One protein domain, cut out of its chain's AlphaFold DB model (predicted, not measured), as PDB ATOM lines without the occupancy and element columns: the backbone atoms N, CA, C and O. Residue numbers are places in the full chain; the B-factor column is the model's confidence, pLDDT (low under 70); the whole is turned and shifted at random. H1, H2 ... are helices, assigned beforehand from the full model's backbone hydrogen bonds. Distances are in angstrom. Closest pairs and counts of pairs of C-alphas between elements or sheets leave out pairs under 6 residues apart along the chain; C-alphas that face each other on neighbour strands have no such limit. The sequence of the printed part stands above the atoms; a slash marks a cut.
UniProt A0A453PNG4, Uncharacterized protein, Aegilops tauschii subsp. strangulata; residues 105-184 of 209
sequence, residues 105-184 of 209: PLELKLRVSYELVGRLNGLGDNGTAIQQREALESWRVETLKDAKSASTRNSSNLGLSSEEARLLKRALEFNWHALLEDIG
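Overview. This is residues 105 to 184 of the 209 residues of an uncharacterized protein of Aegilops tauschii subsp. strangulata (UniProt A0A453PNG4). Two long helices, H1 and H2, meet in a V, the later part of H1 packing on the earlier part of H2, and a third helix, H3, sits across the open side of the V, folded back on H2 and coming close to the beginning of H1. A short last helix, H4, turns off the end of H3 towards H1, away from H2. You will find 80 residues printed, with four named helices in the order H1, H2, H3, H4 and no named strand; the class is all helix. The whole is compact, with a radius of gyration of the C-alphas of 12.7 A, yet elongated in outline, its C-alphas spanning 38 by 23 by 19 A.

Arrangement. Start with H1, residues 106 to 122, and go on to H2, residues 129 to 150. They touch, H1 with residues 116 to 120 alone and H2 with residues 132 to 139 alone; look at the closest C-alphas, those of Leu 120 and Gln 132, 6.2 A apart. They run opposite ways at a steep tilt of 52 degrees. Next comes H3, residues 162 to 174, which touches H2 at residues 140 to 148 alone of H2, with the C-alphas of Leu 144 and Lys 169 closest at 6.0 A. H2 and H3 form a helical hairpin, opposite ways at a steep tilt of 41 degrees. H3 is close to H1 but not clearly touching, the closest C-alphas being those of Leu 108 and Glu 164, 7.6 A apart. Last is H4, residues 176 to 182, about perpendicular to H3 at 78 degrees and close to it but not clearly touching, with the C-alphas of Ala 171 and Leu 179 closest at 7.0 A. H4 is likewise close to H1 but not clearly touching, the closest C-alphas being those of Lys 109 and Leu 179, 7.9 A apart. H2 and H4 are apart. In H1, H2, H3 and H4 every O i to N i+4 pair is within hydrogen-bond range.

Along the chain. Find C-alpha 106 at (-58.702, -16.499, 17.522); from there H1 runs 24.4 A to C-alpha 122. H2 begins at C-alpha 129, at (-40.519, -20.248, 36.352), and runs 31.0 A to C-alpha 150. H3 measures 18.4 A from C-alpha 162 to C-alpha 174, and H4, 9.8 A long, ends at C-alpha 182, at (-51.439, -12.434, 23.251).

Size, cuts and confidence. The two C-alphas farthest apart are those of Asn 126 and Thr 152, 39.0 A. The printed part has no cut. The link from H2 to H3, 11 residues, is long; H1 to H2 is short and H3 to H4 tight. Look for low confidence at residues 150 to 158, where pLDDT is under 70; the mean of the printed part is 84.3.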
ATOM      1  N   PRO A 105     -55.724 -16.873  13.697       90.12
ATOM      2  CA  PRO A 105     -57.141 -16.879  14.038       90.12
ATOM      3  C   PRO A 105     -57.372 -17.097  15.536       90.12
ATOM      4  O   PRO A 105     -56.662 -17.883  16.168       90.12
ATOM      5  N   LEU A 106     -58.390 -16.434  16.091       89.88
ATOM      6  CA  LEU A 106     -58.702 -16.499  17.522       89.88
ATOM      7  C   LEU A 106     -58.905 -17.942  18.006       89.88
ATOM      8  O   LEU A 106     -58.378 -18.319  19.046       89.88
ATOM      9  N   GLU A 107     -59.594 -18.771  17.220       90.12
ATOM     10  CA  GLU A 107     -59.813 -20.186  17.544       90.12
ATOM     11  C   GLU A 107     -58.502 -20.959  17.730       90.12
ATOM     12  O   GLU A 107     -58.380 -21.771  18.647       90.12
ATOM     13  N   LEU A 108     -57.497 -20.688  16.893       89.56
ATOM     14  CA  LEU A 108     -56.191 -21.332  17.004       89.56
ATOM     15  C   LEU A 108     -55.411 -20.827  18.214       89.56
ATOM     16  O   LEU A 108     -54.764 -21.632  18.879       89.56
ATOM     17  N   LYS A 109     -55.494 -19.528  18.529       91.25
ATOM     18  CA  LYS A 109     -54.902 -18.977  19.759       91.25
ATOM     19  C   LYS A 109     -55.469 -19.680  20.993       91.25
ATOM     20  O   LYS A 109     -54.696 -20.095  21.850       91.25
ATOM     21  N   LEU A 110     -56.789 -19.885  21.032       91.44
ATOM     22  CA  LEU A 110     -57.464 -20.584  22.126       91.44
ATOM     23  C   LEU A 110     -57.041 -22.057  22.231       91.44
ATOM     24  O   LEU A 110     -56.730 -22.531  23.320       91.44
ATOM     25  N   ARG A 111     -56.968 -22.792  21.112       91.44
ATOM     26  CA  ARG A 111     -56.483 -24.188  21.135       91.44
ATOM     27  C   ARG A 111     -55.052 -24.277  21.659       91.44
ATOM     28  O   ARG A 111     -54.771 -25.100  22.523       91.44
ATOM     29  N   VAL A 112     -54.167 -23.398  21.183       92.19
ATOM     30  CA  VAL A 112     -52.783 -23.324  21.669       92.19
ATOM     31  C   VAL A 112     -52.747 -22.988  23.157       92.19
ATOM     32  O   VAL A 112     -52.018 -23.642  23.894       92.19
ATOM     33  N   SER A 113     -53.552 -22.030  23.629       92.56
ATOM     34  CA  SER A 113     -53.577 -21.693  25.054       92.56
ATOM     35  C   SER A 113     -54.028 -22.868  25.919       92.56
ATOM     36  O   SER A 113     -53.407 -23.118  26.946       92.56
ATOM     37  N   TYR A 114     -55.050 -23.625  25.501       92.06
ATOM     38  CA  TYR A 114     -55.508 -24.799  26.250       92.06
ATOM     39  C   TYR A 114     -54.437 -25.889  26.334       92.06
ATOM     40  O   TYR A 114     -54.205 -26.427  27.414       92.06
ATOM     41  N   GLU A 115     -53.747 -26.175  25.228       92.00
ATOM     42  CA  GLU A 115     -52.641 -27.141  25.205       92.00
ATOM     43  C   GLU A 115     -51.482 -26.710  26.109       92.00
ATOM     44  O   GLU A 115     -50.972 -27.500  26.905       92.00
ATOM     45  N   LEU A 116     -51.081 -25.439  26.029       92.00
ATOM     46  CA  LEU A 116     -49.987 -24.906  26.837       92.00
ATOM     47  C   LEU A 116     -50.329 -24.901  28.328       92.00
ATOM     48  O   LEU A 116     -49.508 -25.326  29.137       92.00
ATOM     49  N   VAL A 117     -51.544 -24.491  28.694       91.44
ATOM     50  CA  VAL A 117     -52.026 -24.576  30.081       91.44
ATOM     51  C   VAL A 117     -52.075 -26.032  30.543       91.44
ATOM     52  O   VAL A 117     -51.664 -26.321  31.661       91.44
ATOM     53  N   GLY A 118     -52.493 -26.967  29.687       90.75
ATOM     54  CA  GLY A 118     -52.445 -28.400  29.987       90.75
ATOM     55  C   GLY A 118     -51.026 -28.893  30.295       90.75
ATOM     56  O   GLY A 118     -50.817 -29.592  31.286       90.75
ATOM     57  N   ARG A 119     -50.034 -28.477  29.498       89.81
ATOM     58  CA  ARG A 119     -48.612 -28.792  29.728       89.81
ATOM     59  C   ARG A 119     -48.090 -28.178  31.028       89.81
ATOM     60  O   ARG A 119     -47.394 -28.861  31.772       89.81
ATOM     61  N   LEU A 120     -48.445 -26.924  31.311       89.81
ATOM     62  CA  LEU A 120     -48.059 -26.236  32.544       89.81
ATOM     63  C   LEU A 120     -48.692 -26.883  33.782       89.81
ATOM     64  O   LEU A 120     -47.995 -27.116  34.763       89.81
ATOM     65  N   ASN A 121     -49.970 -27.255  33.722       89.25
ATOM     66  CA  ASN A 121     -50.653 -27.949  34.816       89.25
ATOM     67  C   ASN A 121     -50.056 -29.338  35.081       89.25
ATOM     68  O   ASN A 121     -50.013 -29.781  36.227       89.25
ATOM     69  N   GLY A 122     -49.552 -30.021  34.045       87.06
ATOM     70  CA  GLY A 122     -48.840 -31.294  34.192       87.06
ATOM     71  C   GLY A 122     -47.537 -31.195  34.995       87.06
ATOM     72  O   GLY A 122     -47.075 -32.203  35.524       87.06
ATOM     73  N   LEU A 123     -46.963 -29.992  35.117       85.69
ATOM     74  CA  LEU A 123     -45.776 -29.716  35.929       85.69
ATOM     75  C   LEU A 123     -46.102 -29.602  37.434       85.69
ATOM     76  O   LEU A 123     -45.214 -29.759  38.270       85.69
ATOM     77  N   GLY A 124     -47.378 -29.374  37.772       78.56
ATOM     78  CA  GLY A 124     -47.866 -29.156  39.135       78.56
ATOM     79  C   GLY A 124     -47.579 -27.749  39.682       78.56
ATOM     80  O   GLY A 124     -46.739 -27.013  39.163       78.56
ATOM     81  N   ASP A 125     -48.254 -27.389  40.778       76.94
ATOM     82  CA  ASP A 125     -48.221 -26.039  41.382       76.94
ATOM     83  C   ASP A 125     -46.841 -25.619  41.941       76.94
ATOM     84  O   ASP A 125     -46.639 -24.464  42.306       76.94
ATOM     85  N   ASN A 126     -45.874 -26.542  41.989       74.81
ATOM     86  CA  ASN A 126     -44.528 -26.320  42.533       74.81
ATOM     87  C   ASN A 126     -43.472 -25.993  41.459       74.81
ATOM     88  O   ASN A 126     -42.291 -25.873  41.788       74.81
ATOM     89  N   GLY A 127     -43.855 -25.915  40.181       76.44
ATOM     90  CA  GLY A 127     -42.908 -25.696  39.089       76.44
ATOM     91  C   GLY A 127     -42.242 -24.318  39.152       76.44
ATOM     92  O   GLY A 127     -42.922 -23.294  39.170       76.44
ATOM     93  N   THR A 128     -40.905 -24.272  39.134       84.56
ATOM     94  CA  THR A 128     -40.154 -23.006  39.031       84.56
ATOM     95  C   THR A 128     -40.430 -22.330  37.681       84.56
ATOM     96  O   THR A 128     -40.641 -23.012  36.675       84.56
ATOM     97  N   ALA A 129     -40.342 -20.997  37.603       83.56
ATOM     98  CA  ALA A 129     -40.519 -20.248  36.352       83.56
ATOM     99  C   ALA A 129     -39.596 -20.740  35.214       83.56
ATOM    100  O   ALA A 129     -39.988 -20.758  34.044       83.56
ATOM    101  N   ILE A 130     -38.387 -21.203  35.556       84.50
ATOM    102  CA  ILE A 130     -37.447 -21.839  34.620       84.50
ATOM    103  C   ILE A 130     -38.042 -23.122  34.023       84.50
ATOM    104  O   ILE A 130     -38.043 -23.286  32.805       84.50
ATOM    105  N   GLN A 131     -38.594 -24.001  34.862       87.19
ATOM    106  CA  GLN A 131     -39.188 -25.267  34.426       87.19
ATOM    107  C   GLN A 131     -40.442 -25.031  33.578       87.19
ATOM    108  O   GLN A 131     -40.638 -25.694  32.562       87.19
ATOM    109  N   GLN A 132     -41.265 -24.044  33.941       88.06
ATOM    110  CA  GLN A 132     -42.417 -23.637  33.134       88.06
ATOM    111  C   GLN A 132     -41.976 -23.148  31.747       88.06
ATOM    112  O   GLN A 132     -42.526 -23.576  30.734       88.06
ATOM    113  N   ARG A 133     -40.935 -22.307  31.671       87.44
ATOM    114  CA  ARG A 133     -40.368 -21.844  30.395       87.44
ATOM    115  C   ARG A 133     -39.824 -23.002  29.560       87.44
ATOM    116  O   ARG A 133     -40.061 -23.039  28.356       87.44
ATOM    117  N   GLU A 134     -39.108 -23.931  30.180       89.25
ATOM    118  CA  GLU A 134     -38.564 -25.111  29.507       89.25
ATOM    119  C   GLU A 134     -39.676 -26.026  28.972       89.25
ATOM    120  O   GLU A 134     -39.600 -26.508  27.839       89.25
ATOM    121  N   ALA A 135     -40.765 -26.200  29.725       90.81
ATOM    122  CA  ALA A 135     -41.945 -26.935  29.275       90.81
ATOM    123  C   ALA A 135     -42.612 -26.269  28.054       90.81
ATOM    124  O   ALA A 135     -42.965 -26.946  27.087       90.81
ATOM    125  N   LEU A 136     -42.736 -24.938  28.053       91.81
ATOM    126  CA  LEU A 136     -43.280 -24.194  26.911       91.81
ATOM    127  C   LEU A 136     -42.361 -24.272  25.678       91.81
ATOM    128  O   LEU A 136     -42.835 -24.461  24.556       91.81
ATOM    129  N   GLU A 137     -41.045 -24.152  25.867       91.00
ATOM    130  CA  GLU A 137     -40.076 -24.195  24.765       91.00
ATOM    131  C   GLU A 137     -39.936 -25.609  24.182       91.00
ATOM    132  O   GLU A 137     -39.882 -25.778  22.963       91.00
ATOM    133  N   SER A 138     -39.954 -26.643  25.025       92.44
ATOM    134  CA  SER A 138     -39.959 -28.036  24.566       92.44
ATOM    135  C   SER A 138     -41.215 -28.355  23.750       92.44
ATOM    136  O   SER A 138     -41.095 -28.917  22.658       92.44
ATOM    137  N   TRP A 139     -42.396 -27.900  24.189       93.50
ATOM    138  CA  TRP A 139     -43.633 -28.011  23.409       93.50
ATOM    139  C   TRP A 139     -43.539 -27.282  22.063       93.50
ATOM    140  O   TRP A 139     -43.971 -27.813  21.037       93.50
ATOM    141  N   ARG A 140     -42.945 -26.082  22.027       93.06
ATOM    142  CA  ARG A 140     -42.738 -25.328  20.781       93.06
ATOM    143  C   ARG A 140     -41.871 -26.120  19.804       93.06
ATOM    144  O   ARG A 140     -42.210 -26.213  18.624       93.06
ATOM    145  N   VAL A 141     -40.762 -26.687  20.276       92.31
ATOM    146  CA  VAL A 141     -39.838 -27.479  19.450       92.31
ATOM    147  C   VAL A 141     -40.510 -28.754  18.936       92.31
ATOM    148  O   VAL A 141     -40.396 -29.056  17.745       92.31
ATOM    149  N   GLU A 142     -41.245 -29.462  19.795       90.69
ATOM    150  CA  GLU A 142     -42.044 -30.640  19.438       90.69
ATOM    151  C   GLU A 142     -43.077 -30.289  18.356       90.69
ATOM    152  O   GLU A 142     -43.060 -30.851  17.261       90.69
ATOM    153  N   THR A 143     -43.881 -29.252  18.593       89.44
ATOM    154  CA  THR A 143     -44.936 -28.799  17.675       89.44
ATOM    155  C   THR A 143     -44.372 -28.306  16.342       89.44
ATOM    156  O   THR A 143     -44.958 -28.539  15.285       89.44
ATOM    157  N   LEU A 144     -43.207 -27.652  16.340       90.69
ATOM    158  CA  LEU A 144     -42.530 -27.245  15.107       90.69
ATOM    159  C   LEU A 144     -41.995 -28.434  14.313       90.69
ATOM    160  O   LEU A 144     -42.035 -28.415  13.078       90.69
ATOM    161  N   LYS A 145     -41.483 -29.461  14.997       88.88
ATOM    162  CA  LYS A 145     -41.043 -30.706  14.365       88.88
ATOM    163  C   LYS A 145     -42.233 -31.450  13.759       88.88
ATOM    164  O   LYS A 145     -42.146 -31.890  12.608       88.88
ATOM    165  N   ASP A 146     -43.349 -31.502  14.475       83.69
ATOM    166  CA  ASP A 146     -44.598 -32.096  14.006       83.69
ATOM    167  C   ASP A 146     -45.168 -31.322  12.824       83.69
ATOM    168  O   ASP A 146     -45.460 -31.922  11.799       83.69
ATOM    169  N   ALA A 147     -45.230 -29.991  12.878       80.62
ATOM    170  CA  ALA A 147     -45.708 -29.168  11.766       80.62
ATOM    171  C   ALA A 147     -44.818 -29.290  10.513       80.62
ATOM    172  O   ALA A 147     -45.315 -29.254   9.384       80.62
ATOM    173  N   LYS A 148     -43.498 -29.461  10.684       81.00
ATOM    174  CA  LYS A 148     -42.571 -29.750   9.573       81.00
ATOM    175  C   LYS A 148     -42.819 -31.137   8.978       81.00
ATOM    176  O   LYS A 148     -42.777 -31.277   7.759       81.00
ATOM    177  N   SER A 149     -43.119 -32.128   9.816       74.81
ATOM    178  CA  SER A 149     -43.365 -33.516   9.404       74.81
ATOM    179  C   SER A 149     -44.781 -33.736   8.853       74.81
ATOM    180  O   SER A 149     -44.980 -34.552   7.954       74.81
ATOM    181  N   ALA A 150     -45.765 -32.968   9.325       63.78
ATOM    182  CA  ALA A 150     -47.162 -33.018   8.905       63.78
ATOM    183  C   ALA A 150     -47.371 -32.492   7.476       63.78
ATOM    184  O   ALA A 150     -48.346 -32.839   6.819       63.78
ATOM    185  N   SER A 151     -46.408 -31.726   6.945       58.09
ATOM    186  CA  SER A 151     -46.339 -31.433   5.509       58.09
ATOM    187  C   SER A 151     -46.177 -32.697   4.649       58.09
ATOM    188  O   SER A 151     -46.433 -32.636   3.450       58.09
ATOM    189  N   THR A 152     -45.732 -33.809   5.241       56.75
ATOM    190  CA  THR A 152     -45.480 -35.090   4.565       56.75
ATOM    191  C   THR A 152     -46.543 -36.141   4.904       56.75
ATOM    192  O   THR A 152     -46.791 -37.049   4.116       56.75
ATOM    193  N   ARG A 153     -47.190 -36.033   6.070       51.81
ATOM    194  CA  ARG A 153     -48.163 -36.998   6.600       51.81
ATOM    195  C   ARG A 153     -49.326 -36.187   7.168       51.81
ATOM    196  O   ARG A 153     -49.126 -35.503   8.156       51.81
ATOM    197  N   ASN A 154     -50.493 -36.200   6.522       54.44
ATOM    198  CA  ASN A 154     -51.663 -35.339   6.798       54.44
ATOM    199  C   ASN A 154     -52.316 -35.529   8.196       54.44
ATOM    200  O   ASN A 154     -53.526 -35.706   8.296       54.44
ATOM    201  N   SER A 155     -51.550 -35.526   9.283       46.66
ATOM    202  CA  SER A 155     -52.031 -35.665  10.656       46.66
ATOM    203  C   SER A 155     -51.186 -34.798  11.585       46.66
ATOM    204  O   SER A 155     -49.968 -34.961  11.644       46.66
ATOM    205  N   SER A 156     -51.831 -33.894  12.317       57.38
ATOM    206  CA  SER A 156     -51.225 -33.128  13.410       57.38
ATOM    207  C   SER A 156     -51.958 -33.450  14.711       57.38
ATOM    208  O   SER A 156     -53.168 -33.674  14.689       57.38
ATOM    209  N   ASN A 157     -51.242 -33.458  15.838       66.19
ATOM    210  CA  ASN A 157     -51.814 -33.756  17.159       66.19
ATOM    211  C   ASN A 157     -52.944 -32.781  17.562       66.19
ATOM    212  O   ASN A 157     -53.846 -33.153  18.298       66.19
ATOM    213  N   LEU A 158     -52.941 -31.565  17.004       69.00
ATOM    214  CA  LEU A 158     -53.952 -30.519  17.214       69.00
ATOM    215  C   LEU A 158     -55.128 -30.551  16.212       69.00
ATOM    216  O   LEU A 158     -55.966 -29.646  16.227       69.00
ATOM    217  N   GLY A 159     -55.183 -31.536  15.306       75.06
ATOM    218  CA  GLY A 159     -56.239 -31.621  14.288       75.06
ATOM    219  C   GLY A 159     -56.274 -30.415  13.339       75.06
ATOM    220  O   GLY A 159     -57.343 -29.994  12.906       75.06
ATOM    221  N   LEU A 160     -55.111 -29.822  13.055       78.12
ATOM    222  CA  LEU A 160     -54.981 -28.606  12.255       78.12
ATOM    223  C   LEU A 160     -55.184 -28.887  10.767       78.12
ATOM    224  O   LEU A 160     -54.625 -29.839  10.214       78.12
ATOM    225  N   SER A 161     -55.886 -27.976  10.097       84.31
ATOM    226  CA  SER A 161     -55.853 -27.859   8.641       84.31
ATOM    227  C   SER A 161     -54.446 -27.484   8.150       84.31
ATOM    228  O   SER A 161     -53.644 -26.892   8.873       84.31
ATOM    229  N   SER A 162     -54.132 -27.785   6.886       81.56
ATOM    230  CA  SER A 162     -52.830 -27.465   6.278       81.56
ATOM    231  C   SER A 162     -52.487 -25.968   6.357       81.56
ATOM    232  O   SER A 162     -51.342 -25.602   6.630       81.56
ATOM    233  N   GLU A 163     -53.478 -25.089   6.174       84.56
ATOM    234  CA  GLU A 163     -53.283 -23.637   6.295       84.56
ATOM    235  C   GLU A 163     -53.070 -23.202   7.750       84.56
ATOM    236  O   GLU A 163     -52.171 -22.408   8.031       84.56
ATOM    237  N   GLU A 164     -53.825 -23.773   8.690       85.75
ATOM    238  CA  GLU A 164     -53.669 -23.515  10.125       85.75
ATOM    239  C   GLU A 164     -52.286 -23.953  10.621       85.75
ATOM    240  O   GLU A 164     -51.614 -23.202  11.324       85.75
ATOM    241  N   ALA A 165     -51.804 -25.118  10.178       85.31
ATOM    242  CA  ALA A 165     -50.470 -25.616  10.493       85.31
ATOM    243  C   ALA A 165     -49.362 -24.701   9.943       85.31
ATOM    244  O   ALA A 165     -48.358 -24.466  10.616       85.31
ATOM    245  N   ARG A 166     -49.538 -24.134   8.739       85.38
ATOM    246  CA  ARG A 166     -48.595 -23.159   8.158       85.38
ATOM    247  C   ARG A 166     -48.569 -21.848   8.937       85.38
ATOM    248  O   ARG A 166     -47.487 -21.302   9.159       85.38
ATOM    249  N   LEU A 167     -49.736 -21.345   9.336       88.62
ATOM    250  CA  LEU A 167     -49.867 -20.132  10.144       88.62
ATOM    251  C   LEU A 167     -49.256 -20.325  11.531       88.62
ATOM    252  O   LEU A 167     -48.429 -19.515  11.948       88.62
ATOM    253  N   LEU A 168     -49.597 -21.430  12.199       88.75
ATOM    254  CA  LEU A 168     -49.063 -21.770  13.512       88.75
ATOM    255  C   LEU A 168     -47.547 -21.957  13.456       88.75
ATOM    256  O   LEU A 168     -46.840 -21.367  14.264       88.75
ATOM    257  N   LYS A 169     -47.019 -22.683  12.462       89.75
ATOM    258  CA  LYS A 169     -45.569 -22.847  12.281       89.75
ATOM    259  C   LYS A 169     -44.850 -21.500  12.206       89.75
ATOM    260  O   LYS A 169     -43.846 -21.310  12.886       89.75
ATOM    261  N   ARG A 170     -45.355 -20.556  11.404       88.12
ATOM    262  CA  ARG A 170     -44.758 -19.213  11.298       88.12
ATOM    263  C   ARG A 170     -44.844 -18.446  12.612       88.12
ATOM    264  O   ARG A 170     -43.861 -17.821  13.002       88.12
ATOM    265  N   ALA A 171     -45.987 -18.506  13.295       89.69
ATOM    266  CA  ALA A 171     -46.165 -17.862  14.593       89.69
ATOM    267  C   ALA A 171     -45.176 -18.418  15.629       89.69
ATOM    268  O   ALA A 171     -44.529 -17.645  16.325       89.69
ATOM    269  N   LEU A 172     -44.982 -19.737  15.662       90.69
ATOM    270  CA  LEU A 172     -44.015 -20.385  16.540       90.69
ATOM    271  C   LEU A 172     -42.561 -20.091  16.136       90.69
ATOM    272  O   LEU A 172     -41.730 -19.919  17.016       90.69
ATOM    273  N   GLU A 173     -42.208 -20.005  14.849       89.69
ATOM    274  CA  GLU A 173     -40.826 -19.712  14.415       89.69
ATOM    275  C   GLU A 173     -40.436 -18.243  14.647       89.69
ATOM    276  O   GLU A 173     -39.341 -17.980  15.146       89.69
ATOM    277  N   PHE A 174     -41.322 -17.293  14.333       86.31
ATOM    278  CA  PHE A 174     -40.977 -15.866  14.258       86.31
ATOM    279  C   PHE A 174     -41.675 -14.977  15.291       86.31
ATOM    280  O   PHE A 174     -41.183 -13.886  15.558       86.31
ATOM    281  N   ASN A 175     -42.802 -15.410  15.862       87.00
ATOM    282  CA  ASN A 175     -43.661 -14.571  16.705       87.00
ATOM    283  C   ASN A 175     -44.008 -15.225  18.051       87.00
ATOM    284  O   ASN A 175     -45.059 -14.948  18.623       87.00
ATOM    285  N   TRP A 176     -43.146 -16.116  18.540       90.25
ATOM    286  CA  TRP A 176     -43.417 -16.920  19.730       90.25
ATOM    287  C   TRP A 176     -43.712 -16.066  20.965       90.25
ATOM    288  O   TRP A 176     -44.716 -16.273  21.635       90.25
ATOM    289  N   HIS A 177     -42.879 -15.059  21.221       88.69
ATOM    290  CA  HIS A 177     -43.035 -14.188  22.383       88.69
ATOM    291  C   HIS A 177     -44.323 -13.365  22.335       88.69
ATOM    292  O   HIS A 177     -45.055 -13.344  23.315       88.69
ATOM    293  N   ALA A 178     -44.653 -12.771  21.185       88.62
ATOM    294  CA  ALA A 178     -45.906 -12.038  21.043       88.62
ATOM    295  C   ALA A 178     -47.130 -12.969  21.065       88.62
ATOM    296  O   ALA A 178     -48.187 -12.569  21.527       88.62
ATOM    297  N   LEU A 179     -47.008 -14.223  20.604       90.56
ATOM    298  CA  LEU A 179     -48.071 -15.216  20.769       90.56
ATOM    299  C   LEU A 179     -48.301 -15.532  22.252       90.56
ATOM    300  O   LEU A 179     -49.453 -15.591  22.662       90.56
ATOM    301  N   LEU A 180     -47.231 -15.724  23.034       90.94
ATOM    302  CA  LEU A 180     -47.316 -15.939  24.483       90.94
ATOM    303  C   LEU A 180     -47.933 -14.735  25.206       90.94
ATOM    304  O   LEU A 180     -48.727 -14.920  26.124       90.94
ATOM    305  N   GLU A 181     -47.587 -13.521  24.784       90.75
ATOM    306  CA  GLU A 181     -48.168 -12.283  25.304       90.75
ATOM    307  C   GLU A 181     -49.665 -12.184  24.972       90.75
ATOM    308  O   GLU A 181     -50.477 -11.992  25.874       90.75
ATOM    309  N   ASP A 182     -50.045 -12.440  23.716       89.44
ATOM    310  CA  ASP A 182     -51.439 -12.434  23.251       89.44
ATOM    311  C   ASP A 182     -52.332 -13.433  24.011       89.44
ATOM    312  O   ASP A 182     -53.526 -13.184  24.181       89.44
ATOM    313  N   ILE A 183     -51.783 -14.579  24.428       89.50
ATOM    314  CA  ILE A 183     -52.513 -15.611  25.188       89.50
ATOM    315  C   ILE A 183     -52.336 -15.484  26.709       89.50
ATOM    316  O   ILE A 183     -52.871 -16.307  27.447       89.50
ATOM    317  N   GLY A 184     -51.596 -14.479  27.188       87.56
ATOM    318  CA  GLY A 184     -51.392 -14.226  28.617       87.56
ATOM    319  C   GLY A 184     -50.484 -15.233  29.337       87.56
ATOM    320  O   GLY A 184     -50.543 -15.332  30.557       87.56
TER     321      GLY A 184